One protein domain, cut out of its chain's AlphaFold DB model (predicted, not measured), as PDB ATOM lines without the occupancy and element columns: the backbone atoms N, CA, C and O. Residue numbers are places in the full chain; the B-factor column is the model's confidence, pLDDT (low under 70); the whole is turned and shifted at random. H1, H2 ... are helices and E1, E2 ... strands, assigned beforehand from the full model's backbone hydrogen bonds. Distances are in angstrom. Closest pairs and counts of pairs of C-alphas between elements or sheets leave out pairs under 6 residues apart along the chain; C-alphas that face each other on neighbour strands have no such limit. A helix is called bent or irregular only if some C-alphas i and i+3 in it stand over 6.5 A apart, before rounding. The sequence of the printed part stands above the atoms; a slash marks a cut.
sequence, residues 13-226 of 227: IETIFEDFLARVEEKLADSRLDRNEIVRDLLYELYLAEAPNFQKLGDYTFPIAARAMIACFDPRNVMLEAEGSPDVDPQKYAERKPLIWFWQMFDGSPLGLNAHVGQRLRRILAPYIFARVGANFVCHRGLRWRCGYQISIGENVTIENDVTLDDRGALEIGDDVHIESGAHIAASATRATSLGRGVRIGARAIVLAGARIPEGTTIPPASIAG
ATOM      1  N   ILE A  13     217.074 272.822 235.696       93.50
ATOM      2  CA  ILE A  13     218.030 271.789 236.126       93.50
ATOM      3  C   ILE A  13     217.381 270.770 237.066       93.50
ATOM      4  O   ILE A  13     217.671 269.582 236.951       93.50
ATOM      5  N   GLU A  14     216.491 271.209 237.964       93.25
ATOM      6  CA  GLU A  14     215.775 270.267 238.833       93.25
ATOM      7  C   GLU A  14     214.856 269.377 237.999       93.25
ATOM      8  O   GLU A  14     214.887 268.163 238.170       93.25
ATOM      9  N   THR A  15     214.148 269.953 237.020       95.06
ATOM     10  CA  THR A  15     213.309 269.191 236.082       95.06
ATOM     11  C   THR A  15     214.119 268.141 235.320       95.06
ATOM     12  O   THR A  15     213.709 266.990 235.263       95.06
ATOM     13  N   ILE A  16     215.311 268.484 234.812       96.00
ATOM     14  CA  ILE A  16     216.185 267.514 234.125       96.00
ATOM     15  C   ILE A  16     216.559 266.344 235.047       96.00
ATOM     16  O   ILE A  16     216.583 265.194 234.607       96.00
ATOM     17  N   PHE A  17     216.870 266.613 236.319       96.31
ATOM     18  CA  PHE A  17     217.205 265.552 237.268       96.31
ATOM     19  C   PHE A  17     215.993 264.709 237.658       96.31
ATOM     20  O   PHE A  17     216.127 263.491 237.756       96.31
ATOM     21  N   GLU A  18     214.829 265.322 237.860       96.00
ATOM     22  CA  GLU A  18     213.578 264.609 238.131       96.00
ATOM     23  C   GLU A  18     213.186 263.712 236.954       96.00
ATOM     24  O   GLU A  18     212.965 262.521 237.160       96.00
ATOM     25  N   ASP A  19     213.222 264.229 235.724       96.94
ATOM     26  CA  ASP A  19     212.917 263.471 234.506       96.94
ATOM     27  C   ASP A  19     213.898 262.310 234.295       96.94
ATOM     28  O   ASP A  19     213.506 261.202 233.919       96.94
ATOM     29  N   PHE A  20     215.192 262.536 234.553       97.25
ATOM     30  CA  PHE A  20     216.198 261.477 234.493       97.25
ATOM     31  C   PHE A  20     215.890 260.354 235.491       97.25
ATOM     32  O   PHE A  20     215.867 259.185 235.104       97.25
ATOM     33  N   LEU A  21     215.631 260.699 236.755       98.12
ATOM     34  CA  LEU A  21     215.339 259.728 237.810       98.12
ATOM     35  C   LEU A  21     214.023 258.983 237.548       98.12
ATOM     36  O   LEU A  21     213.997 257.759 237.659       98.12
ATOM     37  N   ALA A  22     212.969 259.695 237.139       98.00
ATOM     38  CA  ALA A  22     211.673 259.113 236.800       98.00
ATOM     39  C   ALA A  22     211.793 258.105 235.650       98.00
ATOM     40  O   ALA A  22     211.247 257.008 235.726       98.00
ATOM     41  N   ARG A  23     212.582 258.426 234.616       97.12
ATOM     42  CA  ARG A  23     212.824 257.516 233.489       97.12
ATOM     43  C   ARG A  23     213.623 256.273 233.884       97.12
ATOM     44  O   ARG A  23     213.398 255.204 233.319       97.12
ATOM     45  N   VAL A  24     214.556 256.384 234.834       98.00
ATOM     46  CA  VAL A  24     215.235 255.204 235.398       98.00
ATOM     47  C   VAL A  24     214.234 254.340 236.166       98.00
ATOM     48  O   VAL A  24     214.179 253.136 235.936       98.00
ATOM     49  N   GLU A  25     213.429 254.942 237.039       97.62
ATOM     50  CA  GLU A  25     212.432 254.230 237.843       97.62
ATOM     51  C   GLU A  25     211.386 253.516 236.970       97.62
ATOM     52  O   GLU A  25     211.140 252.327 237.163       97.62
ATOM     53  N   GLU A  26     210.859 254.190 235.942       97.69
ATOM     54  CA  GLU A  26     209.922 253.615 234.968       97.69
ATOM     55  C   GLU A  26     210.510 252.374 234.279       97.69
ATOM     56  O   GLU A  26     209.876 251.317 234.243       97.69
ATOM     57  N   LYS A  27     211.752 252.469 233.785       97.06
ATOM     58  CA  LYS A  27     212.435 251.342 233.134       97.06
ATOM     59  C   LYS A  27     212.653 250.164 234.084       97.06
ATOM     60  O   LYS A  27     212.535 249.020 233.660       97.06
ATOM     61  N   LEU A  28     212.986 250.422 235.349       96.19
ATOM     62  CA  LEU A  28     213.211 249.364 236.342       96.19
ATOM     63  C   LEU A  28     211.913 248.719 236.841       96.19
ATOM     64  O   LEU A  28     211.937 247.564 237.277       96.19
ATOM     65  N   ALA A  29     210.796 249.444 236.790       96.19
ATOM     66  CA  ALA A  29     209.477 248.934 237.145       96.19
ATOM     67  C   ALA A  29     208.877 248.017 236.062       96.19
ATOM     68  O   ALA A  29     208.079 247.135 236.388       96.19
ATOM     69  N   ASP A  30     209.264 248.176 234.791       96.62
ATOM     70  CA  ASP A  30     208.785 247.320 233.703       96.62
ATOM     71  C   ASP A  30     209.533 245.978 233.658       96.62
ATOM     72  O   ASP A  30     210.642 245.856 233.138       96.62
ATOM     73  N   SER A  31     208.881 244.924 234.154       92.31
ATOM     74  CA  SER A  31     209.434 243.565 234.191       92.31
ATOM     75  C   SER A  31     209.688 242.935 232.816       92.31
ATOM     76  O   SER A  31     210.249 241.843 232.751       92.31
ATOM     77  N   ARG A  32     209.229 243.554 231.721       96.19
ATOM     78  CA  ARG A  32     209.458 243.066 230.351       96.19
ATOM     79  C   ARG A  32     210.809 243.507 229.793       96.19
ATOM     80  O   ARG A  32     211.246 242.947 228.792       96.19
ATOM     81  N   LEU A  33     211.437 244.516 230.394       96.44
ATOM     82  CA  LEU A  33     212.713 245.051 229.936       96.44
ATOM     83  C   LEU A  33     213.888 244.262 230.529       96.44
ATOM     84  O   LEU A  33     213.891 243.906 231.708       96.44
ATOM     85  N   ASP A  34     214.920 244.023 229.717       97.12
ATOM     86  CA  ASP A  34     216.169 243.424 230.190       97.12
ATOM     87  C   ASP A  34     217.014 244.487 230.905       97.12
ATOM     88  O   ASP A  34     217.427 245.494 230.322       97.12
ATOM     89  N   ARG A  35     217.323 244.243 232.184       97.56
ATOM     90  CA  ARG A  35     218.183 245.120 232.991       97.56
ATOM     91  C   ARG A  35     219.565 245.315 232.371       97.56
ATOM     92  O   ARG A  35     220.135 246.390 232.531       97.56
ATOM     93  N   ASN A  36     220.103 244.319 231.664       98.12
ATOM     94  CA  ASN A  36     221.380 244.459 230.965       98.12
ATOM     95  C   ASN A  36     221.297 245.536 229.885       98.12
ATOM     96  O   ASN A  36     222.188 246.374 229.794       98.12
ATOM     97  N   GLU A  37     220.216 245.550 229.104       97.81
ATOM     98  CA  GLU A  37     220.011 246.535 228.040       97.81
ATOM     99  C   GLU A  37     219.725 247.926 228.603       97.81
ATOM    100  O   GLU A  37     220.320 248.897 228.139       97.81
ATOM    101  N   ILE A  38     218.903 248.019 229.658       98.06
ATOM    102  CA  ILE A  38     218.655 249.284 230.369       98.06
ATOM    103  C   ILE A  38     219.979 249.913 230.808       98.06
ATOM    104  O   ILE A  38     220.233 251.082 230.523       98.06
ATOM    105  N   VAL A  39     220.824 249.141 231.497       98.44
ATOM    106  CA  VAL A  39     222.100 249.631 232.033       98.44
ATOM    107  C   VAL A  39     223.077 249.967 230.914       98.44
ATOM    108  O   VAL A  39     223.699 251.026 230.958       98.44
ATOM    109  N   ARG A  40     223.176 249.111 229.893       98.12
ATOM    110  CA  ARG A  40     224.026 249.331 228.720       98.12
ATOM    111  C   ARG A  40     223.722 250.666 228.044       98.12
ATOM    112  O   ARG A  40     224.641 251.432 227.757       98.12
ATOM    113  N   ASP A  41     222.445 250.946 227.816       97.81
ATOM    114  CA  ASP A  41     222.009 252.152 227.120       97.81
ATOM    115  C   ASP A  41     222.172 253.398 228.010       97.81
ATOM    116  O   ASP A  41     222.706 254.407 227.553       97.81
ATOM    117  N   LEU A  42     221.819 253.310 229.301       97.75
ATOM    118  CA  LEU A  42     222.013 254.407 230.261       97.75
ATOM    119  C   LEU A  42     223.490 254.773 230.439       97.75
ATOM    120  O   LEU A  42     223.817 255.955 230.505       97.75
ATOM    121  N   LEU A  43     224.390 253.789 230.518       97.94
ATOM    122  CA  LEU A  43     225.828 254.049 230.622       97.94
ATOM    123  C   LEU A  43     226.387 254.662 229.338       97.94
ATOM    124  O   LEU A  43     227.225 255.559 229.424       97.94
ATOM    125  N   TYR A  44     225.893 254.246 228.169       97.75
ATOM    126  CA  TYR A  44     226.257 254.876 226.902       97.75
ATOM    127  C   TYR A  44     225.872 256.359 226.891       97.75
ATOM    128  O   TYR A  44     226.725 257.212 226.648       97.75
ATOM    129  N   GLU A  45     224.615 256.673 227.216       96.31
ATOM    130  CA  GLU A  45     224.119 258.053 227.287       96.31
ATOM    131  C   GLU A  45     224.892 258.874 228.333       96.31
ATOM    132  O   GLU A  45     225.305 259.999 228.057       96.31
ATOM    133  N   LEU A  46     225.144 258.299 229.515       96.12
ATOM    134  CA  LEU A  46     225.808 258.981 230.629       96.12
ATOM    135  C   LEU A  46     227.271 259.333 230.332       96.12
ATOM    136  O   LEU A  46     227.722 260.417 230.702       96.12
ATOM    137  N   TYR A  47     228.021 258.426 229.703       96.31
ATOM    138  CA  TYR A  47     229.457 258.609 229.473       96.31
ATOM    139  C   TYR A  47     229.794 259.250 228.129       96.31
ATOM    140  O   TYR A  47     230.838 259.893 228.022       96.31
ATOM    141  N   LEU A  48     228.949 259.069 227.110       95.19
ATOM    142  CA  LEU A  48     229.214 259.570 225.759       95.19
ATOM    143  C   LEU A  48     228.327 260.752 225.359       95.19
ATOM    144  O   LEU A  48     228.634 261.396 224.361       95.19
ATOM    145  N   ALA A  49     227.267 261.057 226.120       94.88
ATOM    146  CA  ALA A  49     226.294 262.107 225.798       94.88
ATOM    147  C   ALA A  49     225.675 261.961 224.388       94.88
ATOM    148  O   ALA A  49     225.312 262.944 223.743       94.88
ATOM    149  N   GLU A  50     225.546 260.719 223.915       93.88
ATOM    150  CA  GLU A  50     225.011 260.347 222.603       93.88
ATOM    151  C   GLU A  50     223.928 259.272 222.756       93.88
ATOM    152  O   GLU A  50     223.921 258.508 223.723       93.88
ATOM    153  N   ALA A  51     223.041 259.171 221.763       93.50
ATOM    154  CA  ALA A  51     222.123 258.041 221.670       93.50
ATOM    155  C   ALA A  51     222.910 256.726 221.469       93.50
ATOM    156  O   ALA A  51     223.899 256.725 220.724       93.50
ATOM    157  N   PRO A  52     222.476 255.602 222.072       94.69
ATOM    158  CA  PRO A  52     223.198 254.340 221.976       94.69
ATOM    159  C   PRO A  52     223.437 253.886 220.530       94.69
ATOM    160  O   PRO A  52     222.503 253.650 219.763       94.69
ATOM    161  N   ASN A  53     224.709 253.719 220.161       92.12
ATOM    162  CA  ASN A  53     225.126 253.171 218.872       92.12
ATOM    163  C   ASN A  53     226.227 252.119 219.063       92.12
ATOM    164  O   ASN A  53     227.426 252.424 219.074       92.12
ATOM    165  N   PHE A  54     225.806 250.858 219.172       89.50
ATOM    166  CA  PHE A  54     226.705 249.714 219.343       89.50
ATOM    167  C   PHE A  54     227.279 249.175 218.027       89.50
ATOM    168  O   PHE A  54     228.168 248.328 218.069       89.50
ATOM    169  N   GLN A  55     226.871 249.699 216.863       89.69
ATOM    170  CA  GLN A  55     227.524 249.355 215.592       89.69
ATOM    171  C   GLN A  55     228.997 249.800 215.592       89.69
ATOM    172  O   GLN A  55     229.843 249.113 215.019       89.69
ATOM    173  N   LYS A  56     229.330 250.873 216.336       87.56
ATOM    174  CA  LYS A  56     230.712 251.346 216.559       87.56
ATOM    175  C   LYS A  56     231.634 250.275 217.167       87.56
ATOM    176  O   LYS A  56     232.847 250.356 216.997       87.56
ATOM    177  N   LEU A  57     231.103 249.249 217.844       91.12
ATOM    178  CA  LEU A  57     231.922 248.144 218.362       91.12
ATOM    179  C   LEU A  57     232.580 247.329 217.240       91.12
ATOM    180  O   LEU A  57     233.688 246.825 217.431       91.12
ATOM    181  N   GLY A  58     231.926 247.221 216.080       92.50
ATOM    182  CA  GLY A  58     232.443 246.530 214.896       92.50
ATOM    183  C   GLY A  58     233.302 247.405 213.979       92.50
ATOM    184  O   GLY A  58     233.941 246.881 213.071       92.50
ATOM    185  N   ASP A  59     233.348 248.716 214.213       93.31
ATOM    186  CA  ASP A  59     234.116 249.652 213.394       93.31
ATOM    187  C   ASP A  59     235.594 249.657 213.811       93.31
ATOM    188  O   ASP A  59     235.976 250.208 214.842       93.31
ATOM    189  N   TYR A  60     236.451 249.042 212.995       92.31
ATOM    190  CA  TYR A  60     237.894 248.977 213.252       92.31
ATOM    191  C   TYR A  60     238.635 250.300 213.030       92.31
ATOM    192  O   TYR A  60     239.798 250.399 213.419       92.31
ATOM    193  N   THR A  61     237.986 251.311 212.450       95.06
ATOM    194  CA  THR A  61     238.544 252.666 212.357       95.06
ATOM    195  C   THR A  61     238.362 253.449 213.658       95.06
ATOM    196  O   THR A  61     239.115 254.385 213.931       95.06
ATOM    197  N   PHE A  62     237.414 253.031 214.506       94.19
ATOM    198  CA  PHE A  62     237.179 253.634 215.810       94.19
ATOM    199  C   PHE A  62     238.244 253.175 216.832       94.19
ATOM    200  O   PHE A  62     238.585 251.985 216.868       94.19
ATOM    201  N   PRO A  63     238.783 254.069 217.692       95.62
ATOM    202  CA  PRO A  63     239.870 253.724 218.606       95.62
ATOM    203  C   PRO A  63     239.545 252.527 219.503       95.62
ATOM    204  O   PRO A  63     238.509 252.487 220.171       95.62
ATOM    205  N   ILE A  64     240.470 251.566 219.579       96.38
ATOM    206  CA  ILE A  64     240.258 250.312 220.316       96.38
ATOM    207  C   ILE A  64     239.939 250.532 221.800       96.38
ATOM    208  O   ILE A  64     239.110 249.818 222.354       96.38
ATOM    209  N   ALA A  65     240.523 251.558 222.429       96.31
ATOM    210  CA  ALA A  65     240.231 251.906 223.819       96.31
ATOM    211  C   ALA A  65     238.771 252.356 224.016       96.31
ATOM    212  O   ALA A  65     238.125 251.952 224.980       96.31
ATOM    213  N   ALA A  66     238.222 253.138 223.079       94.19
ATOM    214  CA  ALA A  66     236.825 253.564 223.124       94.19
ATOM    215  C   ALA A  66     235.875 252.382 222.872       94.19
ATOM    216  O   ALA A  66     234.872 252.238 223.565       94.19
ATOM    217  N   ARG A  67     236.225 251.481 221.944       95.88
ATOM    218  CA  ARG A  67     235.474 250.236 221.706       95.88
ATOM    219  C   ARG A  67     235.458 249.336 222.942       95.88
ATOM    220  O   ARG A  67     234.401 248.831 223.301       95.88
ATOM    221  N   ALA A  68     236.601 249.173 223.609       96.38
ATOM    222  CA  ALA A  68     236.705 248.403 224.846       96.38
ATOM    223  C   ALA A  68     235.848 249.010 225.970       96.38
ATOM    224  O   ALA A  68     235.117 248.286 226.637       96.38
ATOM    225  N   MET A  69     235.867 250.339 226.133       95.38
ATOM    226  CA  MET A  69     235.016 251.032 227.107       95.38
ATOM    227  C   MET A  69     233.522 250.831 226.819       95.38
ATOM    228  O   MET A  69     232.780 250.459 227.723       95.38
ATOM    229  N   ILE A  70     233.088 251.021 225.566       96.19
ATOM    230  CA  ILE A  70     231.688 250.811 225.162       96.19
ATOM    231  C   ILE A  70     231.266 249.360 225.404       96.19
ATOM    232  O   ILE A  70     230.143 249.117 225.841       96.19
ATOM    233  N   ALA A  71     232.155 248.391 225.155       97.06
ATOM    234  CA  ALA A  71     231.866 246.987 225.426       97.06
ATOM    235  C   ALA A  71     231.565 246.751 226.915       97.06
ATOM    236  O   ALA A  71     230.644 245.998 227.222       97.06
ATOM    237  N   CYS A  72     232.265 247.443 227.821       97.31
ATOM    238  CA  CYS A  72     232.029 247.381 229.265       97.31
ATOM    239  C   CYS A  72     230.739 248.079 229.731       97.31
ATOM    240  O   CYS A  72     230.366 247.922 230.892       97.31
ATOM    241  N   PHE A  73     230.033 248.843 228.890       97.88
ATOM    242  CA  PHE A  73     228.715 249.366 229.277       97.88
ATOM    243  C   PHE A  73     227.681 248.249 229.402       97.88
ATOM    244  O   PHE A  73     226.774 248.350 230.221       97.88
ATOM    245  N   ASP A  74     227.839 247.161 228.647       97.94
ATOM    246  CA  ASP A  74     226.997 245.979 228.785       97.94
ATOM    247  C   ASP A  74     227.454 245.126 229.983       97.94
ATOM    248  O   ASP A  74     228.567 244.587 229.948       97.94
ATOM    249  N   PRO A  75     226.619 244.936 231.026       98.06
ATOM    250  CA  PRO A  75     227.004 244.141 232.192       98.06
ATOM    251  C   PRO A  75     227.389 242.696 231.853       98.06
ATOM    252  O   PRO A  75     228.132 242.063 232.603       98.06
ATOM    253  N   ARG A  76     226.924 242.159 230.717       96.88
ATOM    254  CA  ARG A  76     227.260 240.801 230.254       96.88
ATOM    255  C   ARG A  76     228.732 240.657 229.860       96.88
ATOM    256  O   ARG A  76     229.252 239.548 229.897       96.88
ATOM    257  N   ASN A  77     229.400 241.762 229.528       97.19
ATOM    258  CA  ASN A  77     230.805 241.785 229.115       97.19
ATOM    259  C   ASN A  77     231.774 242.087 230.269       97.19
ATOM    260  O   ASN A  77     232.985 242.121 230.060       97.19
ATOM    261  N   VAL A  78     231.258 242.337 231.472       96.81
ATOM    262  CA  VAL A  78     232.053 242.717 232.644       96.81
ATOM    263  C   VAL A  78     232.099 241.553 233.619       96.81
ATOM    264  O   VAL A  78     231.098 240.870 233.805       96.81
ATOM    265  N   MET A  79     233.244 241.330 234.259       94.38
ATOM    266  CA  MET A  79     233.385 240.377 235.358       94.38
ATOM    267  C   MET A  79     233.595 241.148 236.661       94.38
ATOM    268  O   MET A  79     234.568 241.888 236.792       94.38
ATOM    269  N   LEU A  80     232.687 240.973 237.617       94.88
ATOM    270  CA  LEU A  80     232.803 241.517 238.969       94.88
ATOM    271  C   LEU A  80     233.410 240.476 239.913       94.88
ATOM    272  O   LEU A  80     233.176 239.278 239.767       94.88
ATOM    273  N   GLU A  81     234.158 240.932 240.920       88.38
ATOM    274  CA  GLU A  81     234.906 240.062 241.849       88.38
ATOM    275  C   GLU A  81     234.023 239.005 242.536       88.38
ATOM    276  O   GLU A  81     234.444 237.869 242.766       88.38
ATOM    277  N   ALA A  82     232.765 239.353 242.822       91.44
ATOM    278  CA  ALA A  82     231.807 238.450 243.444       91.44
ATOM    279  C   ALA A  82     231.452 237.229 242.567       91.44
ATOM    280  O   ALA A  82     231.069 236.203 243.111       91.44
ATOM    281  N   GLU A  83     231.632 237.270 241.243       91.38
ATOM    282  CA  GLU A  83     231.302 236.136 240.358       91.38
ATOM    283  C   GLU A  83     232.256 234.948 240.527       91.38
ATOM    284  O   GLU A  83     231.863 233.804 240.324       91.38
ATOM    285  N   GLY A  84     233.505 235.198 240.934       87.06
ATOM    286  CA  GLY A  84     234.496 234.143 241.186       87.06
ATOM    287  C   GLY A  84     234.381 233.495 242.570       87.06
ATOM    288  O   GLY A  84     235.241 232.711 242.968       87.06
ATOM    289  N   SER A  85     233.366 233.868 243.343       86.88
ATOM    290  CA  SER A  85     233.265 233.567 244.764       86.88
ATOM    291  C   SER A  85     232.462 232.291 245.035       86.88
ATOM    292  O   SER A  85     231.316 232.217 244.600       86.88
ATOM    293  N   PRO A  86     232.984 231.315 245.802       87.19
ATOM    294  CA  PRO A  86     232.274 230.055 246.056       87.19
ATOM    295  C   PRO A  86     231.030 230.217 246.944       87.19
ATOM    296  O   PRO A  86     230.164 229.351 246.967       87.19
ATOM    297  N   ASP A  87     230.955 231.312 247.699       85.56
ATOM    298  CA  ASP A  87     229.869 231.673 248.611       85.56
ATOM    299  C   ASP A  87     228.765 232.523 247.951       85.56
ATOM    300  O   ASP A  87     227.800 232.910 248.614       85.56
ATOM    301  N   VAL A  88     228.879 232.803 246.648       92.88
ATOM    302  CA  VAL A  88     227.887 233.570 245.887       92.88
ATOM    303  C   VAL A  88     226.988 232.629 245.085       92.88
ATOM    304  O   VAL A  88     227.461 231.753 244.371       92.88
ATOM    305  N   ASP A  89     225.675 232.830 245.194       94.38
ATOM    306  CA  ASP A  89     224.657 232.146 244.399       94.38
ATOM    307  C   ASP A  89     224.649 232.758 242.987       94.38
ATOM    308  O   ASP A  89     224.271 233.929 242.839       94.38
ATOM    309  N   PRO A  90     225.051 232.005 241.942       94.31
ATOM    310  CA  PRO A  90     225.204 232.565 240.603       94.31
ATOM    311  C   PRO A  90     223.895 233.102 240.022       94.31
ATOM    312  O   PRO A  90     223.907 234.112 239.321       94.31
ATOM    313  N   GLN A  91     222.763 232.461 240.328       94.56
ATOM    314  CA  GLN A  91     221.467 232.858 239.786       94.56
ATOM    315  C   GLN A  91     220.990 234.156 240.440       94.56
ATOM    316  O   GLN A  91     220.672 235.122 239.744       94.56
ATOM    317  N   LYS A  92     221.020 234.225 241.778       95.62
ATOM    318  CA  LYS A  92     220.639 235.448 242.506       95.62
ATOM    319  C   LYS A  92     221.558 236.619 242.180       95.62
ATOM    320  O   LYS A  92     221.105 237.766 242.157       95.62
ATOM    321  N   TYR A  93     222.843 236.346 241.962       96.50
ATOM    322  CA  TYR A  93     223.802 237.376 241.598       96.50
ATOM    323  C   TYR A  93     223.578 237.883 240.170       96.50
ATOM    324  O   TYR A  93     223.573 239.096 239.961       96.50
ATOM    325  N   ALA A  94     223.304 236.998 239.206       95.12
ATOM    326  CA  ALA A  94     223.025 237.382 237.820       95.12
ATOM    327  C   ALA A  94     221.839 238.358 237.696       95.12
ATOM    328  O   ALA A  94     221.899 239.300 236.909       95.12
ATOM    329  N   GLU A  95     220.799 238.203 238.523       94.38
ATOM    330  CA  GLU A  95     219.642 239.116 238.566       94.38
ATOM    331  C   GLU A  95     219.993 240.545 239.029       94.38
ATOM    332  O   GLU A  95     219.297 241.508 238.685       94.38
ATOM    333  N   ARG A  96     221.057 240.686 239.832       96.62
ATOM    334  CA  ARG A  96     221.474 241.941 240.488       96.62
ATOM    335  C   ARG A  96     222.656 242.607 239.811       96.62
ATOM    336  O   ARG A  96     222.743 243.833 239.820       96.62
ATOM    337  N   LYS A  97     223.542 241.811 239.211       97.81
ATOM    338  CA  LYS A  97     224.781 242.247 238.562       97.81
ATOM    339  C   LYS A  97     224.598 243.480 237.668       97.81
ATOM    340  O   LYS A  97     225.403 244.395 237.829       97.81
ATOM    341  N   PRO A  98     223.563 243.589 236.806       98.44
ATOM    342  CA  PRO A  98     223.374 244.787 235.990       98.44
ATOM    343  C   PRO A  98     223.285 246.069 236.820       98.44
ATOM    344  O   PRO A  98     223.944 247.057 236.514       98.44
ATOM    345  N   LEU A  99     222.511 246.046 237.907       98.44
ATOM    346  CA  LEU A  99     222.273 247.224 238.741       98.44
ATOM    347  C   LEU A  99     223.438 247.506 239.690       98.44
ATOM    348  O   LEU A  99     223.726 248.669 239.958       98.44
ATOM    349  N   ILE A 100     224.147 246.464 240.141       98.31
ATOM    350  CA  ILE A 100     225.422 246.616 240.860       98.31
ATOM    351  C   ILE A 100     226.437 247.323 239.952       98.31
ATOM    352  O   ILE A 100     227.061 248.298 240.369       98.31
ATOM    353  N   TRP A 101     226.560 246.882 238.699       98.44
ATOM    354  CA  TRP A 101     227.455 247.505 237.727       98.44
ATOM    355  C   TRP A 101     227.067 248.953 237.428       98.44
ATOM    356  O   TRP A 101     227.919 249.842 237.455       98.44
ATOM    357  N   PHE A 102     225.773 249.212 237.217       98.62
ATOM    358  CA  PHE A 102     225.274 250.567 236.997       98.62
ATOM    359  C   PHE A 102     225.585 251.491 238.171       98.62
ATOM    360  O   PHE A 102     226.065 252.598 237.952       98.62
ATOM    361  N   TRP A 103     225.373 251.030 239.406       98.50
ATOM    362  CA  TRP A 103     225.704 251.796 240.605       98.50
ATOM    363  C   TRP A 103     227.192 252.154 240.656       98.50
ATOM    364  O   TRP A 103     227.534 253.317 240.867       98.50
ATOM    365  N   GLN A 104     228.080 251.177 240.442       97.50
ATOM    366  CA  GLN A 104     229.532 251.386 240.494       97.50
ATOM    367  C   GLN A 104     230.010 252.381 239.429       97.50
ATOM    368  O   GLN A 104     230.761 253.306 239.738       97.50
ATOM    369  N   MET A 105     229.537 252.227 238.190       97.94
ATOM    370  CA  MET A 105     229.862 253.146 237.099       97.94
ATOM    371  C   MET A 105     229.271 254.536 237.354       97.94
ATOM    372  O   MET A 105     229.975 255.538 237.262       97.94
ATOM    373  N   PHE A 106     228.009 254.622 237.776       98.06
ATOM    374  CA  PHE A 106     227.387 255.896 238.118       98.06
ATOM    375  C   PHE A 106     228.175 256.646 239.201       98.06
ATOM    376  O   PHE A 106     228.459 257.830 239.018       98.06
ATOM    377  N   ASP A 107     228.607 255.971 240.272       97.44
ATOM    378  CA  ASP A 107     229.436 256.559 241.335       97.44
ATOM    379  C   ASP A 107     230.792 257.086 240.825       97.44
ATOM    380  O   ASP A 107     231.349 258.029 241.401       97.44
ATOM    381  N   GLY A 108     231.317 256.521 239.736       95.38
ATOM    382  CA  GLY A 108     232.519 256.994 239.044       95.38
ATOM    383  C   GLY A 108     232.297 258.185 238.100       95.38
ATOM    384  O   GLY A 108     233.269 258.763 237.618       95.38
ATOM    385  N   SER A 109     231.048 258.565 237.824       96.25
ATOM    386  CA  SER A 109     230.703 259.642 236.887       96.25
ATOM    387  C   SER A 109     230.617 261.025 237.563       96.25
ATOM    388  O   SER A 109     230.423 261.113 238.782       96.25
ATOM    389  N   PRO A 110     230.655 262.135 236.794       94.19
ATOM    390  CA  PRO A 110     230.347 263.469 237.318       94.19
ATOM    391  C   PRO A 110     228.969 263.557 237.990       94.19
ATOM    392  O   PRO A 110     228.804 264.281 238.972       94.19
ATOM    393  N   LEU A 111     227.986 262.789 237.503       94.19
ATOM    394  CA  LEU A 111     226.639 262.766 238.069       94.19
ATOM    395  C   LEU A 111     226.609 262.047 239.428       94.19
ATOM    396  O   LEU A 111     225.922 262.497 240.342       94.19
ATOM    397  N   GLY A 112     227.423 261.004 239.611       95.19
ATOM    398  CA  GLY A 112     227.566 260.306 240.893       95.19
ATOM    399  C   GLY A 112     228.310 261.090 241.973       95.19
ATOM    400  O   GLY A 112     228.154 260.796 243.164       95.19
ATOM    401  N   LEU A 113     229.088 262.108 241.586       94.00
ATOM    402  CA  LEU A 113     229.681 263.083 242.511       94.00
ATOM    403  C   LEU A 113     228.654 264.100 243.030       94.00
ATOM    404  O   LEU A 113     228.847 264.669 244.104       94.00
ATOM    405  N   ASN A 114     227.552 264.318 242.309       95.00
ATOM    406  CA  ASN A 114     226.491 265.217 242.740       95.00
ATOM    407  C   ASN A 114     225.596 264.518 243.777       95.00
ATOM    408  O   ASN A 114     224.798 263.640 243.448       95.00
ATOM    409  N   ALA A 115     225.713 264.926 245.043       93.94
ATOM    410  CA  ALA A 115     224.974 264.323 246.151       93.94
ATOM    411  C   ALA A 115     223.447 264.376 245.966       93.94
ATOM    412  O   ALA A 115     222.765 263.412 246.309       93.94
ATOM    413  N   HIS A 116     222.918 265.458 245.385       93.06
ATOM    414  CA  HIS A 116     221.477 265.686 245.246       93.06
ATOM    415  C   HIS A 116     220.800 264.634 244.360       93.06
ATOM    416  O   HIS A 116     219.819 264.015 244.765       93.06
ATOM    417  N   VAL A 117     221.355 264.383 243.174       95.62
ATOM    418  CA  VAL A 117     220.854 263.345 242.256       95.62
ATOM    419  C   VAL A 117     221.354 261.956 242.648       95.62
ATOM    420  O   VAL A 117     220.604 260.985 242.575       95.62
ATOM    421  N   GLY A 118     222.595 261.849 243.130       96.88
ATOM    422  CA  GLY A 118     223.210 260.568 243.449       96.88
ATOM    423  C   GLY A 118     222.533 259.844 244.608       96.88
ATOM    424  O   GLY A 118     222.295 258.644 244.511       96.88
ATOM    425  N   GLN A 119     222.148 260.554 245.675       97.19
ATOM    426  CA  GLN A 119     221.398 259.944 246.783       97.19
ATOM    427  C   GLN A 119     220.037 259.407 246.318       97.19
ATOM    428  O   GLN A 119     219.642 258.308 246.709       97.19
ATOM    429  N   ARG A 120     219.336 260.151 245.451       97.69
ATOM    430  CA  ARG A 120     218.031 259.745 244.908       97.69
ATOM    431  C   ARG A 120     218.155 258.524 243.999       97.69
ATOM    432  O   ARG A 120     217.398 257.574 244.171       97.69
ATOM    433  N   LEU A 121     219.142 258.501 243.098       98.44
ATOM    434  CA  LEU A 121     219.366 257.347 242.226       98.44
ATOM    435  C   LEU A 121     219.706 256.089 243.035       98.44
ATOM    436  O   LEU A 121     219.111 255.038 242.819       98.44
ATOM    437  N   ARG A 122     220.615 256.194 244.012       98.44
ATOM    438  CA  ARG A 122     220.962 255.067 244.892       98.44
ATOM    439  C   ARG A 122     219.743 254.540 245.646       98.44
ATOM    440  O   ARG A 122     219.584 253.331 245.772       98.44
ATOM    441  N   ARG A 123     218.838 255.423 246.083       98.06
ATOM    442  CA  ARG A 123     217.564 255.023 246.698       98.06
ATOM    443  C   ARG A 123     216.644 254.267 245.733       98.06
ATOM    444  O   ARG A 123     216.014 253.315 246.176       98.06
ATOM    445  N   ILE A 124     216.597 254.640 244.451       98.31
ATOM    446  CA  ILE A 124     215.834 253.912 243.416       98.31
ATOM    447  C   ILE A 124     216.427 252.515 243.181       98.31
ATOM    448  O   ILE A 124     215.690 251.540 243.073       98.31
ATOM    449  N   LEU A 125     217.757 252.394 243.124       98.50
ATOM    450  CA  LEU A 125     218.431 251.125 242.819       98.50
ATOM    451  C   LEU A 125     218.429 250.135 243.993       98.50
ATOM    452  O   LEU A 125     218.342 248.925 243.779       98.50
ATOM    453  N   ALA A 126     218.543 250.632 245.225       98.50
ATOM    454  CA  ALA A 126     218.788 249.815 246.411       98.50
ATOM    455  C   ALA A 126     217.763 248.675 246.629       98.50
ATOM    456  O   ALA A 126     218.209 247.555 246.887       98.50
ATOM    457  N   PRO A 127     216.436 248.868 246.459       98.00
ATOM    458  CA  PRO A 127     215.445 247.794 246.605       98.00
ATOM    459  C   PRO A 127     215.583 246.646 245.597       98.00
ATOM    460  O   PRO A 127     215.110 245.543 245.856       98.00
ATOM    461  N   TYR A 128     216.222 246.886 244.450       97.81
ATOM    462  CA  TYR A 128     216.460 245.855 243.437       97.81
ATOM    463  C   TYR A 128     217.775 245.091 243.655       97.81
ATOM    464  O   TYR A 128     217.988 244.047 243.035       97.81
ATOM    465  N   ILE A 129     218.663 245.614 244.507       98.31
ATOM    466  CA  ILE A 129     219.990 245.055 244.787       98.31
ATOM    467  C   ILE A 129     219.988 244.338 246.138       98.31
ATOM    468  O   ILE A 129     220.370 243.165 246.219       98.31
ATOM    469  N   PHE A 130     219.559 245.031 247.193       98.62
ATOM    470  CA  PHE A 130     219.580 244.518 248.557       98.62
ATOM    471  C   PHE A 130     218.387 243.605 248.847       98.62
ATOM    472  O   PHE A 130     217.389 243.616 248.130       98.62
ATOM    473  N   ALA A 131     218.494 242.781 249.891       98.00
ATOM    474  CA  ALA A 131     217.418 241.864 250.272       98.00
ATOM    475  C   ALA A 131     216.153 242.620 250.707       98.00
ATOM    476  O   ALA A 131     215.038 242.219 250.378       98.00
ATOM    477  N   ARG A 132     216.340 243.719 251.445       98.25
ATOM    478  CA  ARG A 132     215.288 244.639 251.886       98.25
ATOM    479  C   ARG A 132     215.886 246.021 252.112       98.25
ATOM    480  O   ARG A 132     216.995 246.131 252.630       98.25
ATOM    481  N   VAL A 133     215.120 247.060 251.791       98.56
ATOM    482  CA  VAL A 133     215.447 248.454 252.107       98.56
ATOM    483  C   VAL A 133     214.185 249.145 252.607       98.56
ATOM    484  O   VAL A 133     213.153 249.096 251.937       98.56
ATOM    485  N   GLY A 134     214.245 249.743 253.796       98.44
ATOM    486  CA  GLY A 134     213.141 250.507 254.367       98.44
ATOM    487  C   GLY A 134     212.984 251.904 253.761       98.44
ATOM    488  O   GLY A 134     213.737 252.344 252.887       98.44
ATOM    489  N   ALA A 135     211.972 252.625 254.240       98.00
ATOM    490  CA  ALA A 135     211.730 254.007 253.852       98.00
ATOM    491  C   ALA A 135     212.890 254.930 254.267       98.00
ATOM    492  O   ALA A 135     213.617 254.663 255.219       98.00
ATOM    493  N   ASN A 136     213.037 256.056 253.562       97.31
ATOM    494  CA  ASN A 136     214.006 257.116 253.878       97.31
ATOM    495  C   ASN A 136     215.473 256.664 253.936       97.31
ATOM    496  O   ASN A 136     216.281 257.280 254.623       97.31
ATOM    497  N   PHE A 137     215.824 255.625 253.179       98.44
ATOM    498  CA  PHE A 137     217.211 255.241 252.959       98.44
ATOM    499  C   PHE A 137     217.991 256.363 252.258       98.44
ATOM    500  O   PHE A 137     217.585 256.850 251.196       98.44
ATOM    501  N   VAL A 138     219.124 256.744 252.847       98.50
ATOM    502  CA  VAL A 138     220.073 257.712 252.293       98.50
ATOM    503  C   VAL A 138     221.433 257.044 252.168       98.50
ATOM    504  O   VAL A 138     222.008 256.587 253.152       98.50
ATOM    505  N   CYS A 139     221.968 257.023 250.949       98.31
ATOM    506  CA  CYS A 139     223.289 256.475 250.675       98.31
ATOM    507  C   CYS A 139     224.155 257.488 249.941       98.31
ATOM    508  O   CYS A 139     223.811 257.980 248.858       98.31
ATOM    509  N   HIS A 140     225.312 257.780 250.518       97.94
ATOM    510  CA  HIS A 140     226.340 258.570 249.867       97.94
ATOM    511  C   HIS A 140     227.155 257.697 248.897       97.94
ATOM    512  O   HIS A 140     226.822 256.537 248.647       97.94
ATOM    513  N   ARG A 141     228.164 258.289 248.256       96.56
ATOM    514  CA  ARG A 141     228.953 257.623 247.210       96.56
ATOM    515  C   ARG A 141     229.913 256.589 247.789       96.56
ATOM    516  O   ARG A 141     230.369 256.720 248.921       96.56
ATOM    517  N   GLY A 142     230.292 255.615 246.970       97.00
ATOM    518  CA  GLY A 142     231.384 254.699 247.287       97.00
ATOM    519  C   GLY A 142     231.009 253.587 248.262       97.00
ATOM    520  O   GLY A 142     231.909 252.929 248.782       97.00
ATOM    521  N   LEU A 143     229.710 253.357 248.500       98.38
ATOM    522  CA  LEU A 143     229.254 252.163 249.207       98.38
ATOM    523  C   LEU A 143     229.774 250.921 248.474       98.38
ATOM    524  O   LEU A 143     229.558 250.763 247.273       98.38
ATOM    525  N   ARG A 144     230.457 250.039 249.202       98.06
ATOM    526  CA  ARG A 144     230.949 248.759 248.686       98.06
ATOM    527  C   ARG A 144     230.249 247.609 249.387       98.06
ATOM    528  O   ARG A 144     230.093 247.625 250.603       98.06
ATOM    529  N   TRP A 145     229.878 246.607 248.609       97.31
ATOM    530  CA  TRP A 145     229.338 245.331 249.065       97.31
ATOM    531  C   TRP A 145     229.738 244.247 248.068       97.31
ATOM    532  O   TRP A 145     230.294 244.557 247.009       97.31
ATOM    533  N   ARG A 146     229.458 242.982 248.387       93.06
ATOM    534  CA  ARG A 146     229.801 241.854 247.522       93.06
ATOM    535  C   ARG A 146     228.617 241.395 246.683       93.06
ATOM    536  O   ARG A 146     228.706 241.448 245.462       93.06
ATOM    537  N   CYS A 147     227.527 240.938 247.304       94.56
ATOM    538  CA  CYS A 147     226.428 240.283 246.574       94.56
ATOM    539  C   CYS A 147     225.082 241.024 246.639       94.56
ATOM    540  O   CYS A 147     224.274 240.934 245.714       94.56
ATOM    541  N   GLY A 148     224.850 241.793 247.698       96.69
ATOM    542  CA  GLY A 148     223.676 242.632 247.920       96.69
ATOM    543  C   GLY A 148     222.518 241.873 248.565       96.69
ATOM    544  O   GLY A 148     221.921 242.356 249.525       96.69
ATOM    545  N   TYR A 149     222.217 240.653 248.110       96.88
ATOM    546  CA  TYR A 149     221.067 239.872 248.593       96.88
ATOM    547  C   TYR A 149     221.189 239.336 250.024       96.88
ATOM    548  O   TYR A 149     220.283 238.640 250.482       96.88
ATOM    549  N   GLN A 150     222.285 239.621 250.726       97.12
ATOM    550  CA  GLN A 150     222.453 239.290 252.143       97.12
ATOM    551  C   GLN A 150     222.295 240.510 253.060       97.12
ATOM    552  O   GLN A 150     222.336 240.368 254.280       97.12
ATOM    553  N   ILE A 151     222.076 241.699 252.490       98.62
ATOM    554  CA  ILE A 151     221.950 242.957 253.229       98.62
ATOM    555  C   ILE A 151     220.469 243.302 253.389       98.62
ATOM    556  O   ILE A 151     219.749 243.465 252.401       98.62
ATOM    557  N   SER A 152     220.023 243.446 254.634       98.75
ATOM    558  CA  SER A 152     218.696 243.959 254.981       98.75
ATOM    559  C   SER A 152     218.829 245.280 255.726       98.75
ATOM    560  O   SER A 152     219.497 245.342 256.754       98.75
ATOM    561  N   ILE A 153     218.180 246.325 255.217       98.88
ATOM    562  CA  ILE A 153     218.246 247.690 255.746       98.88
ATOM    563  C   ILE A 153     216.855 248.122 256.218       98.88
ATOM    564  O   ILE A 153     215.875 247.985 255.480       98.88
ATOM    565  N   GLY A 154     216.774 248.625 257.448       98.75
ATOM    566  CA  GLY A 154     215.576 249.201 258.052       98.75
ATOM    567  C   GLY A 154     215.205 250.577 257.497       98.75
ATOM    568  O   GLY A 154     215.630 250.979 256.411       98.75
ATOM    569  N   GLU A 155     214.366 251.290 258.239       98.75
ATOM    570  CA  GLU A 155     213.900 252.636 257.895       98.75
ATOM    571  C   GLU A 155     214.834 253.724 258.439       98.75
ATOM    572  O   GLU A 155     215.522 253.525 259.436       98.75
ATOM    573  N   ASN A 156     214.849 254.896 257.796       98.62
ATOM    574  CA  ASN A 156     215.624 256.072 258.220       98.62
ATOM    575  C   ASN A 156     217.129 255.794 258.396       98.62
ATOM    576  O   ASN A 156     217.780 256.354 259.279       98.62
ATOM    577  N   VAL A 157     217.689 254.918 257.558       98.88
ATOM    578  CA  VAL A 157     219.112 254.574 257.600       98.88
ATOM    579  C   VAL A 157     219.921 255.526 256.727       98.88
ATOM    580  O   VAL A 157     219.623 255.699 255.542       98.88
ATOM    581  N   THR A 158     220.982 256.091 257.303       98.88
ATOM    582  CA  THR A 158     221.981 256.889 256.579       98.88
ATOM    583  C   THR A 158     223.311 256.151 256.514       98.88
ATOM    584  O   THR A 158     223.865 255.755 257.540       98.88
ATOM    585  N   ILE A 159     223.838 256.000 255.302       98.81
ATOM    586  CA  ILE A 159     225.165 255.447 255.034       98.81
ATOM    587  C   ILE A 159     225.998 256.516 254.333       98.81
ATOM    588  O   ILE A 159     225.658 256.969 253.237       98.81
ATOM    589  N   GLU A 160     227.085 256.931 254.976       98.69
ATOM    590  CA  GLU A 160     227.990 257.937 254.435       98.69
ATOM    591  C   GLU A 160     228.996 257.362 253.419       98.69
ATOM    592  O   GLU A 160     228.860 256.246 252.920       98.69
ATOM    593  N   ASN A 161     229.981 258.180 253.034       98.19
ATOM    594  CA  ASN A 161     230.882 257.877 251.935       98.19
ATOM    595  C   ASN A 161     231.779 256.682 252.253       98.19
ATOM    596  O   ASN A 161     232.267 256.532 253.372       98.19
ATOM    597  N   ASP A 162     232.076 255.887 251.231       98.12
ATOM    598  CA  ASP A 162     233.131 254.872 251.268       98.12
ATOM    599  C   ASP A 162     232.968 253.797 252.358       98.12
ATOM    600  O   ASP A 162     233.948 253.148 252.734       98.12
ATOM    601  N   VAL A 163     231.745 253.590 252.851       98.81
ATOM    602  CA  VAL A 163     231.406 252.491 253.762       98.81
ATOM    603  C   VAL A 163     231.511 251.154 253.027       98.81
ATOM    604  O   VAL A 163     231.106 251.026 251.870       98.81
ATOM    605  N   THR A 164     232.034 250.137 253.709       98.81
ATOM    606  CA  THR A 164     232.021 248.749 253.234       98.81
ATOM    607  C   THR A 164     231.037 247.927 254.065       98.81
ATOM    608  O   THR A 164     231.187 247.827 255.282       98.81
ATOM    609  N   LEU A 165     230.071 247.296 253.398       98.44
ATOM    610  CA  LEU A 165     229.183 246.271 253.943       98.44
ATOM    611  C   LEU A 165     229.613 244.912 253.366       98.44
ATOM    612  O   LEU A 165     229.184 244.537 252.277       98.44
ATOM    613  N   ASP A 166     230.511 244.195 254.050       96.06
ATOM    614  CA  ASP A 166     230.978 242.877 253.592       96.06
ATOM    615  C   ASP A 166     229.932 241.804 253.929       96.06
ATOM    616  O   ASP A 166     229.886 241.254 255.031       96.06
ATOM    617  N   ASP A 167     229.064 241.533 252.955       95.50
ATOM    618  CA  ASP A 167     227.882 240.682 253.062       95.50
ATOM    619  C   ASP A 167     228.148 239.229 252.636       95.50
ATOM    620  O   ASP A 167     227.369 238.609 251.916       95.50
ATOM    621  N   ARG A 168     229.270 238.665 253.102       94.19
ATOM    622  CA  ARG A 168     229.544 237.211 253.054       94.19
ATOM    623  C   ARG A 168     228.530 236.375 253.830       94.19
ATOM    624  O   ARG A 168     228.417 235.172 253.600       94.19
ATOM    625  N   GLY A 169     227.924 236.992 254.839       94.06
ATOM    626  CA  GLY A 169     226.824 236.456 255.626       94.06
ATOM    627  C   GLY A 169     225.684 237.462 255.694       94.06
ATOM    628  O   GLY A 169     225.819 238.603 255.252       94.06
ATOM    629  N   ALA A 170     224.585 237.053 256.329       96.81
ATOM    630  CA  ALA A 170     223.470 237.952 256.591       96.81
ATOM    631  C   ALA A 170     223.936 239.180 257.394       96.81
ATOM    632  O   ALA A 170     224.552 239.047 258.460       96.81
ATOM    633  N   LEU A 171     223.629 240.361 256.866       98.31
ATOM    634  CA  LEU A 171     223.889 241.646 257.488       98.31
ATOM    635  C   LEU A 171     222.566 242.384 257.688       98.31
ATOM    636  O   LEU A 171     221.916 242.805 256.729       98.31
ATOM    637  N   GLU A 172     222.180 242.538 258.948       98.62
ATOM    638  CA  GLU A 172     220.915 243.152 259.342       98.62
ATOM    639  C   GLU A 172     221.172 244.528 259.958       98.62
ATOM    640  O   GLU A 172     221.825 244.651 260.994       98.62
ATOM    641  N   ILE A 173     220.657 245.573 259.321       98.81
ATOM    642  CA  ILE A 173     220.737 246.956 259.790       98.81
ATOM    643  C   ILE A 173     219.328 247.380 260.201       98.81
ATOM    644  O   ILE A 173     218.427 247.416 259.362       98.81
ATOM    645  N   GLY A 174     219.134 247.671 261.487       98.69
ATOM    646  CA  GLY A 174     217.860 248.124 262.041       98.69
ATOM    647  C   GLY A 174     217.456 249.533 261.601       98.69
ATOM    648  O   GLY A 174     218.099 250.160 260.759       98.69
ATOM    649  N   ASP A 175     216.372 250.030 262.191       98.81
ATOM    650  CA  ASP A 175     215.848 251.366 261.894       98.81
ATOM    651  C   ASP A 175     216.682 252.470 262.556       98.81
ATOM    652  O   ASP A 175     217.355 252.250 263.563       98.81
ATOM    653  N   ASP A 176     216.601 253.684 262.020       98.75
ATOM    654  CA  ASP A 176     217.226 254.891 262.566       98.75
ATOM    655  C   ASP A 176     218.749 254.759 262.758       98.75
ATOM    656  O   ASP A 176     219.321 255.383 263.653       98.75
ATOM    657  N   VAL A 177     219.422 253.937 261.945       98.88
ATOM    658  CA  VAL A 177     220.874 253.704 262.012       98.88
ATOM    659  C   VAL A 177     221.643 254.744 261.191       98.88
ATOM    660  O   VAL A 177     221.237 255.120 260.093       98.88
ATOM    661  N   HIS A 178     222.798 255.177 261.699       98.88
ATOM    662  CA  HIS A 178     223.736 256.032 260.962       98.88
ATOM    663  C   HIS A 178     225.112 255.375 260.926       98.88
ATOM    664  O   HIS A 178     225.643 255.000 261.975       98.88
ATOM    665  N   ILE A 179     225.685 255.247 259.733       98.88
ATOM    666  CA  ILE A 179     227.013 254.672 259.510       98.88
ATOM    667  C   ILE A 179     227.888 255.731 258.849       98.88
ATOM    668  O   ILE A 179     227.656 256.118 257.702       98.88
ATOM    669  N   GLU A 180     228.879 256.211 259.591       98.81
ATOM    670  CA  GLU A 180     229.767 257.283 259.162       98.81
ATOM    671  C   GLU A 180     230.852 256.811 258.184       98.81
ATOM    672  O   GLU A 180     231.152 255.622 258.032       98.81
ATOM    673  N   SER A 181     231.459 257.794 257.521       98.69
ATOM    674  CA  SER A 181     232.322 257.588 256.365       98.69
ATOM    675  C   SER A 181     233.477 256.609 256.628       98.69
ATOM    676  O   SER A 181     234.195 256.690 257.629       98.69
ATOM    677  N   GLY A 182     233.695 255.693 255.685       98.62
ATOM    678  CA  GLY A 182     234.798 254.731 255.706       98.62
ATOM    679  C   GLY A 182     234.664 253.588 256.715       98.62
ATOM    680  O   GLY A 182     235.624 252.837 256.876       98.62
ATOM    681  N   ALA A 183     233.534 253.454 257.417       98.81
ATOM    682  CA  ALA A 183     233.303 252.317 258.303       98.81
ATOM    683  C   ALA A 183     233.263 250.987 257.527       98.81
ATOM    684  O   ALA A 183     232.853 250.931 256.366       98.81
ATOM    685  N   HIS A 184     233.675 249.905 258.183       98.75
ATOM    686  CA  HIS A 184     233.648 248.552 257.638       98.75
ATOM    687  C   HIS A 184     232.799 247.663 258.539       98.75
ATOM    688  O   HIS A 184     233.130 247.467 259.706       98.75
ATOM    689  N   ILE A 185     231.731 247.084 258.000       98.50
ATOM    690  CA  ILE A 185     230.862 246.159 258.724       98.50
ATOM    691  C   ILE A 185     230.910 244.820 258.008       98.50
ATOM    692  O   ILE A 185     230.468 244.708 256.867       98.50
ATOM    693  N   ALA A 186     231.467 243.817 258.678       97.44
ATOM    694  CA  ALA A 186     231.614 242.485 258.124       97.44
ATOM    695  C   ALA A 186     230.555 241.539 258.682       97.44
ATOM    696  O   ALA A 186     230.247 241.573 259.873       97.44
ATOM    697  N   ALA A 187     230.056 240.651 257.833       95.25
ATOM    698  CA  ALA A 187     229.369 239.418 258.196       95.25
ATOM    699  C   ALA A 187     230.163 238.223 257.645       95.25
ATOM    700  O   ALA A 187     231.089 238.381 256.849       95.25
ATOM    701  N   SER A 188     229.847 237.004 258.075       92.56
ATOM    702  CA  SER A 188     230.425 235.795 257.482       92.56
ATOM    703  C   SER A 188     229.361 234.733 257.261       92.56
ATOM    704  O   SER A 188     228.346 234.708 257.955       92.56
ATOM    705  N   ALA A 189     229.616 233.804 256.337       86.00
ATOM    706  CA  ALA A 189     228.685 232.723 256.009       86.00
ATOM    707  C   ALA A 189     228.220 231.907 257.236       86.00
ATOM    708  O   ALA A 189     227.143 231.321 257.220       86.00
ATOM    709  N   THR A 190     229.017 231.872 258.312       88.12
ATOM    710  CA  THR A 190     228.691 231.166 259.561       88.12
ATOM    711  C   THR A 190     228.197 232.078 260.682       88.12
ATOM    712  O   THR A 190     227.698 231.575 261.690       88.12
ATOM    713  N   ARG A 191     228.351 233.402 260.559       89.19
ATOM    714  CA  ARG A 191     227.991 234.370 261.599       89.19
ATOM    715  C   ARG A 191     227.378 235.626 260.987       89.19
ATOM    716  O   ARG A 191     228.082 236.476 260.441       89.19
ATOM    717  N   ALA A 192     226.064 235.742 261.145       95.06
ATOM    718  CA  ALA A 192     225.333 236.956 260.816       95.06
ATOM    719  C   ALA A 192     225.752 238.114 261.735       95.06
ATOM    720  O   ALA A 192     225.987 237.904 262.928       95.06
ATOM    721  N   THR A 193     225.796 239.322 261.182       98.38
ATOM    722  CA  THR A 193     226.061 240.561 261.922       98.38
ATOM    723  C   THR A 193     224.784 241.388 261.964       98.38
ATOM    724  O   THR A 193     224.083 241.495 260.960       98.38
ATOM    725  N   SER A 194     224.470 241.969 263.123       98.38
ATOM    726  CA  SER A 194     223.254 242.770 263.307       98.38
ATOM    727  C   SER A 194     223.551 244.082 264.024       98.38
ATOM    728  O   SER A 194     224.285 244.102 265.016       98.38
ATOM    729  N   LEU A 195     222.970 245.168 263.519       98.69
ATOM    730  CA  LEU A 195     222.958 246.488 264.140       98.69
ATOM    731  C   LEU A 195     221.530 246.790 264.598       98.69
ATOM    732  O   LEU A 195     220.622 246.865 263.770       98.69
ATOM    733  N   GLY A 196     221.327 246.951 265.904       98.62
ATOM    734  CA  GLY A 196     220.031 247.314 266.471       98.62
ATOM    735  C   GLY A 196     219.547 248.701 266.039       98.62
ATOM    736  O   GLY A 196     220.284 249.495 265.448       98.62
ATOM    737  N   ARG A 197     218.293 249.014 266.373       98.81
ATOM    738  CA  ARG A 197     217.702 250.333 266.127       98.81
ATOM    739  C   ARG A 197     218.541 251.450 266.747       98.81
ATOM    740  O   ARG A 197     219.029 251.315 267.867       98.81
ATOM    741  N   GLY A 198     218.671 252.578 266.055       98.62
ATOM    742  CA  GLY A 198     219.309 253.778 266.599       98.62
ATOM    743  C   GLY A 198     220.827 253.674 266.759       98.62
ATOM    744  O   GLY A 198     221.429 254.549 267.378       98.62
ATOM    745  N   VAL A 199     221.459 252.619 266.233       98.81
ATOM    746  CA  VAL A 199     222.915 252.460 266.295       98.81
ATOM    747  C   VAL A 199     223.620 253.587 265.528       98.81
ATOM    748  O   VAL A 199     223.169 254.055 264.476       98.81
ATOM    749  N   ARG A 200     224.750 254.034 266.077       98.81
ATOM    750  CA  ARG A 200     225.665 255.000 265.459       98.81
ATOM    751  C   ARG A 200     227.029 254.343 265.289       98.81
ATOM    752  O   ARG A 200     227.667 253.996 266.281       98.81
ATOM    753  N   ILE A 201     227.472 254.154 264.050       98.75
ATOM    754  CA  ILE A 201     228.811 253.641 263.741       98.75
ATOM    755  C   ILE A 201     229.687 254.817 263.323       98.75
ATOM    756  O   ILE A 201     229.443 255.418 262.281       98.75
ATOM    757  N   GLY A 202     230.688 255.141 264.139       98.69
ATOM    758  CA  GLY A 202     231.603 256.249 263.896       98.69
ATOM    759  C   GLY A 202     232.545 256.015 262.713       98.69
ATOM    760  O   GLY A 202     232.805 254.879 262.305       98.69
ATOM    761  N   ALA A 203     233.087 257.106 262.171       98.62
ATOM    762  CA  ALA A 203     233.882 257.083 260.949       98.62
ATOM    763  C   ALA A 203     235.064 256.112 261.058       98.62
ATOM    764  O   ALA A 203     235.798 256.106 262.050       98.62
ATOM    765  N   ARG A 204     235.275 255.304 260.013       98.62
ATOM    766  CA  ARG A 204     236.342 254.286 259.944       98.62
ATOM    767  C   ARG A 204     236.318 253.239 261.067       98.62
ATOM    768  O   ARG A 204     237.331 252.578 261.287       98.62
ATOM    769  N   ALA A 205     235.207 253.083 261.785       98.69
ATOM    770  CA  ALA A 205     235.054 251.977 262.721       98.69
ATOM    771  C   ALA A 205     234.962 250.637 261.974       98.69
ATOM    772  O   ALA A 205     234.500 250.572 260.833       98.69
ATOM    773  N   ILE A 206     235.392 249.563 262.633       98.75
ATOM    774  CA  ILE A 206     235.346 248.198 262.107       98.75
ATOM    775  C   ILE A 206     234.429 247.361 262.997       98.75
ATOM    776  O   ILE A 206     234.693 247.195 264.185       98.75
ATOM    777  N   VAL A 207     233.377 246.794 262.417       98.44
ATOM    778  CA  VAL A 207     232.499 245.814 263.062       98.44
ATOM    779  C   VAL A 207     232.832 244.433 262.502       98.44
ATOM    780  O   VAL A 207     232.680 244.184 261.305       98.44
ATOM    781  N   LEU A 208     233.327 243.543 263.362       98.06
ATOM    782  CA  LEU A 208     233.748 242.193 262.989       98.06
ATOM    783  C   LEU A 208     232.545 241.269 262.759       98.06
ATOM    784  O   LEU A 208     231.491 241.415 263.380       98.06
ATOM    785  N   ALA A 209     232.744 240.260 261.910       97.12
ATOM    786  CA  ALA A 209     231.726 239.264 261.596       97.12
ATOM    787  C   ALA A 209     231.182 238.549 262.842       97.12
ATOM    788  O   ALA A 209     231.940 237.998 263.648       97.12
ATOM    789  N   GLY A 210     229.854 238.505 262.954       97.12
ATOM    790  CA  GLY A 210     229.136 237.913 264.079       97.12
ATOM    791  C   GLY A 210     228.757 238.885 265.190       97.12
ATOM    792  O   GLY A 210     228.114 238.460 266.148       97.12
ATOM    793  N   ALA A 211     229.141 240.161 265.088       97.69
ATOM    794  CA  ALA A 211     228.787 241.154 266.092       97.69
ATOM    795  C   ALA A 211     227.266 241.392 266.148       97.69
ATOM    796  O   ALA A 211     226.575 241.466 265.126       97.69
ATOM    797  N   ARG A 212     226.746 241.548 267.368       97.81
ATOM    798  CA  ARG A 212     225.359 241.945 267.639       97.81
ATOM    799  C   ARG A 212     225.379 243.251 268.417       97.81
ATOM    800  O   ARG A 212     225.518 243.239 269.635       97.81
ATOM    801  N   ILE A 213     225.296 244.369 267.703       98.25
ATOM    802  CA  ILE A 213     225.377 245.699 268.304       98.25
ATOM    803  C   ILE A 213     223.996 246.071 268.866       98.25
ATOM    804  O   ILE A 213     223.050 246.172 268.080       98.25
ATOM    805  N   PRO A 214     223.847 246.261 270.193       98.12
ATOM    806  CA  PRO A 214     222.552 246.553 270.806       98.12
ATOM    807  C   PRO A 214     221.954 247.887 270.353       98.12
ATOM    808  O   PRO A 214     222.672 248.795 269.929       98.12
ATOM    809  N   GLU A 215     220.640 248.028 270.511       98.38
ATOM    810  CA  GLU A 215     219.916 249.263 270.194       98.38
ATOM    811  C   GLU A 215     220.498 250.488 270.919       98.38
ATOM    812  O   GLU A 215     220.940 250.405 272.065       98.38
ATOM    813  N   GLY A 216     220.525 251.631 270.231       97.25
ATOM    814  CA  GLY A 216     221.035 252.905 270.749       97.25
ATOM    815  C   GLY A 216     222.548 252.950 270.992       97.25
ATOM    816  O   GLY A 216     223.061 253.964 271.468       97.25
ATOM    817  N   THR A 217     223.285 251.882 270.674       98.44
ATOM    818  CA  THR A 217     224.736 251.839 270.889       98.44
ATOM    819  C   THR A 217     225.457 252.782 269.932       98.44
ATOM    820  O   THR A 217     225.185 252.811 268.731       98.44
ATOM    821  N   THR A 218     226.437 253.515 270.459       98.56
ATOM    822  CA  THR A 218     227.385 254.297 269.659       98.56
ATOM    823  C   THR A 218     228.749 253.621 269.672       98.56
ATOM    824  O   THR A 218     229.340 253.427 270.732       98.56
ATOM    825  N   ILE A 219     229.254 253.285 268.489       98.38
ATOM    826  CA  ILE A 219     230.608 252.786 268.265       98.38
ATOM    827  C   ILE A 219     231.483 253.985 267.878       98.38
ATOM    828  O   ILE A 219     231.216 254.604 266.848       98.38
ATOM    829  N   PRO A 220     232.502 254.360 268.677       98.44
ATOM    830  CA  PRO A 220     233.321 255.536 268.389       98.44
ATOM    831  C   PRO A 220     234.079 255.434 267.053       98.44
ATOM    832  O   PRO A 220     234.401 254.323 266.617       98.44
ATOM    833  N   PRO A 221     234.439 256.566 266.422       98.44
ATOM    834  CA  PRO A 221     235.290 256.568 265.235       98.44
ATOM    835  C   PRO A 221     236.608 255.813 265.448       98.44
ATOM    836  O   PRO A 221     237.182 255.841 266.537       98.44
ATOM    837  N   ALA A 222     237.088 255.152 264.394       98.06
ATOM    838  CA  ALA A 222     238.320 254.355 264.371       98.06
ATOM    839  C   ALA A 222     238.412 253.242 265.441       98.06
ATOM    840  O   ALA A 222     239.506 252.765 265.746       98.06
ATOM    841  N   SER A 223     237.280 252.817 266.011       98.12
ATOM    842  CA  SER A 223     237.229 251.704 266.962       98.12
ATOM    843  C   SER A 223     236.968 250.363 266.272       98.12
ATOM    844  O   SER A 223     236.586 250.305 265.103       98.12
ATOM    845  N   ILE A 224     237.185 249.273 267.010       97.94
ATOM    846  CA  ILE A 224     236.884 247.911 266.564       97.94
ATOM    847  C   ILE A 224     235.861 247.314 267.532       97.94
ATOM    848  O   ILE A 224     236.110 247.259 268.735       97.94
ATOM    849  N   ALA A 225     234.729 246.857 267.004       95.81
ATOM    850  CA  ALA A 225     233.685 246.148 267.735       95.81
ATOM    851  C   ALA A 225     233.580 244.706 267.225       95.81
ATOM    852  O   ALA A 225     233.501 244.469 266.021       95.81
ATOM    853  N   GLY A 226     233.590 243.741 268.143       89.88
ATOM    854  CA  GLY A 226     233.481 242.314 267.846       89.88
ATOM    855  C   GLY A 226     232.305 241.644 268.562       89.88
ATOM    856  O   GLY A 226     231.599 242.319 269.311       89.88
TER     857      GLY A 226
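This is residues 13 to 226 of the 227 residues of an uncharacterized protein of Blastocatellia bacterium (UniProt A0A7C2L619). From residue 130 to 226 the chain winds in stacked turns, a solenoid whose small parallel strands lie above one another along its sides, and the helices H6 and H8 cap one end of it. H1 packs on H8 and H2 on H6, while the small pair H3 and H4 makes the far end of the longest axis, where residues 60 to 65 stick out. The printed part has 214 residues, with eight named helices, H1 to H8, followed by five named strands, E1 to E5; the sheets E1, E3, E5 and E2, E4, in those orders, are parallel. The class is mostly helix, though under half of the residues are in named elements. The whole is compact, with a radius of gyration of the C-alphas of 18.3 A and spans of 59 by 42 by 33 A.

E1 is residues 151 to 153, E3 171 to 173 and E5 193 to 195; E5 ends at C-alpha 195, (222.958, 246.488, 264.140). E2, residues 164 to 167, is 9.1 A long and E4, residues 184 to 187, 10.1 A. H8 is residues 115 to 129, 19.9 A; H6 is residues 90 to 108, 25.5 A, with a kink of 45 degrees near residue 97. H6 is irregular, C-alphas 95 and 98 being 7.3 A apart; H8 only just, with C-alphas 124 and 127 at 6.9 A. H1, residues 13 to 29, is 24.4 A long and begins at C-alpha 13, (218.030, 271.789, 236.126); H2, residues 35 to 48, is 19.6 A. H3 is residues 54 to 58, H4 64 to 71, H5 81 to 84 and H7 110 to 113.

E3 is the inner strand: N 152 and O 171 of E1 and E3 are within hydrogen-bond range at 2.9 A, N 195 and O 172 of E5 and E3 at 2.8 A. In E2 and E4, N 166 and O 185 are 2.9 A apart. Short parallel pairings join further turns, for instance residues 200 to 201 with 218 to 219. H8, the hub, touches H6, closest at the C-alphas of Arg 96 and Ile 129, 5.5 A, at a shallow tilt of 4 degrees, opposite ways. H8 touches H1, closest C-alphas Leu 21 and Leu 121, 6.4 A, the same way. H7 and H8 only just touch, only at the corner, closest at the C-alphas of Gly 112 and Gly 118, 5.1 A. H2 touches residues 98 to 106 of H6, closest C-alphas Asn 36 and Pro 98, 5.4 A. H3 touches H4, closest C-alphas Leu 57 and Arg 67, 5.3 A. H5 is near H6. Every O i to N i+4 pair is within hydrogen-bond range in H1, H2 and H4, against 12 of 15 in H6, 8 of 11 in H8 and 0 of 1 in H3, where 2 of 2 O i to N i+3 pairs are; H5 and H7 are too short for such a pair.

The C-alphas farthest apart, Thr 61 and Gly 216, are 61.0 A apart. The printed part has no cut, and the link from H8 to E1, 21 residues, is long. The mean pLDDT of the printed part is 96.5, and no printed residue is under 70.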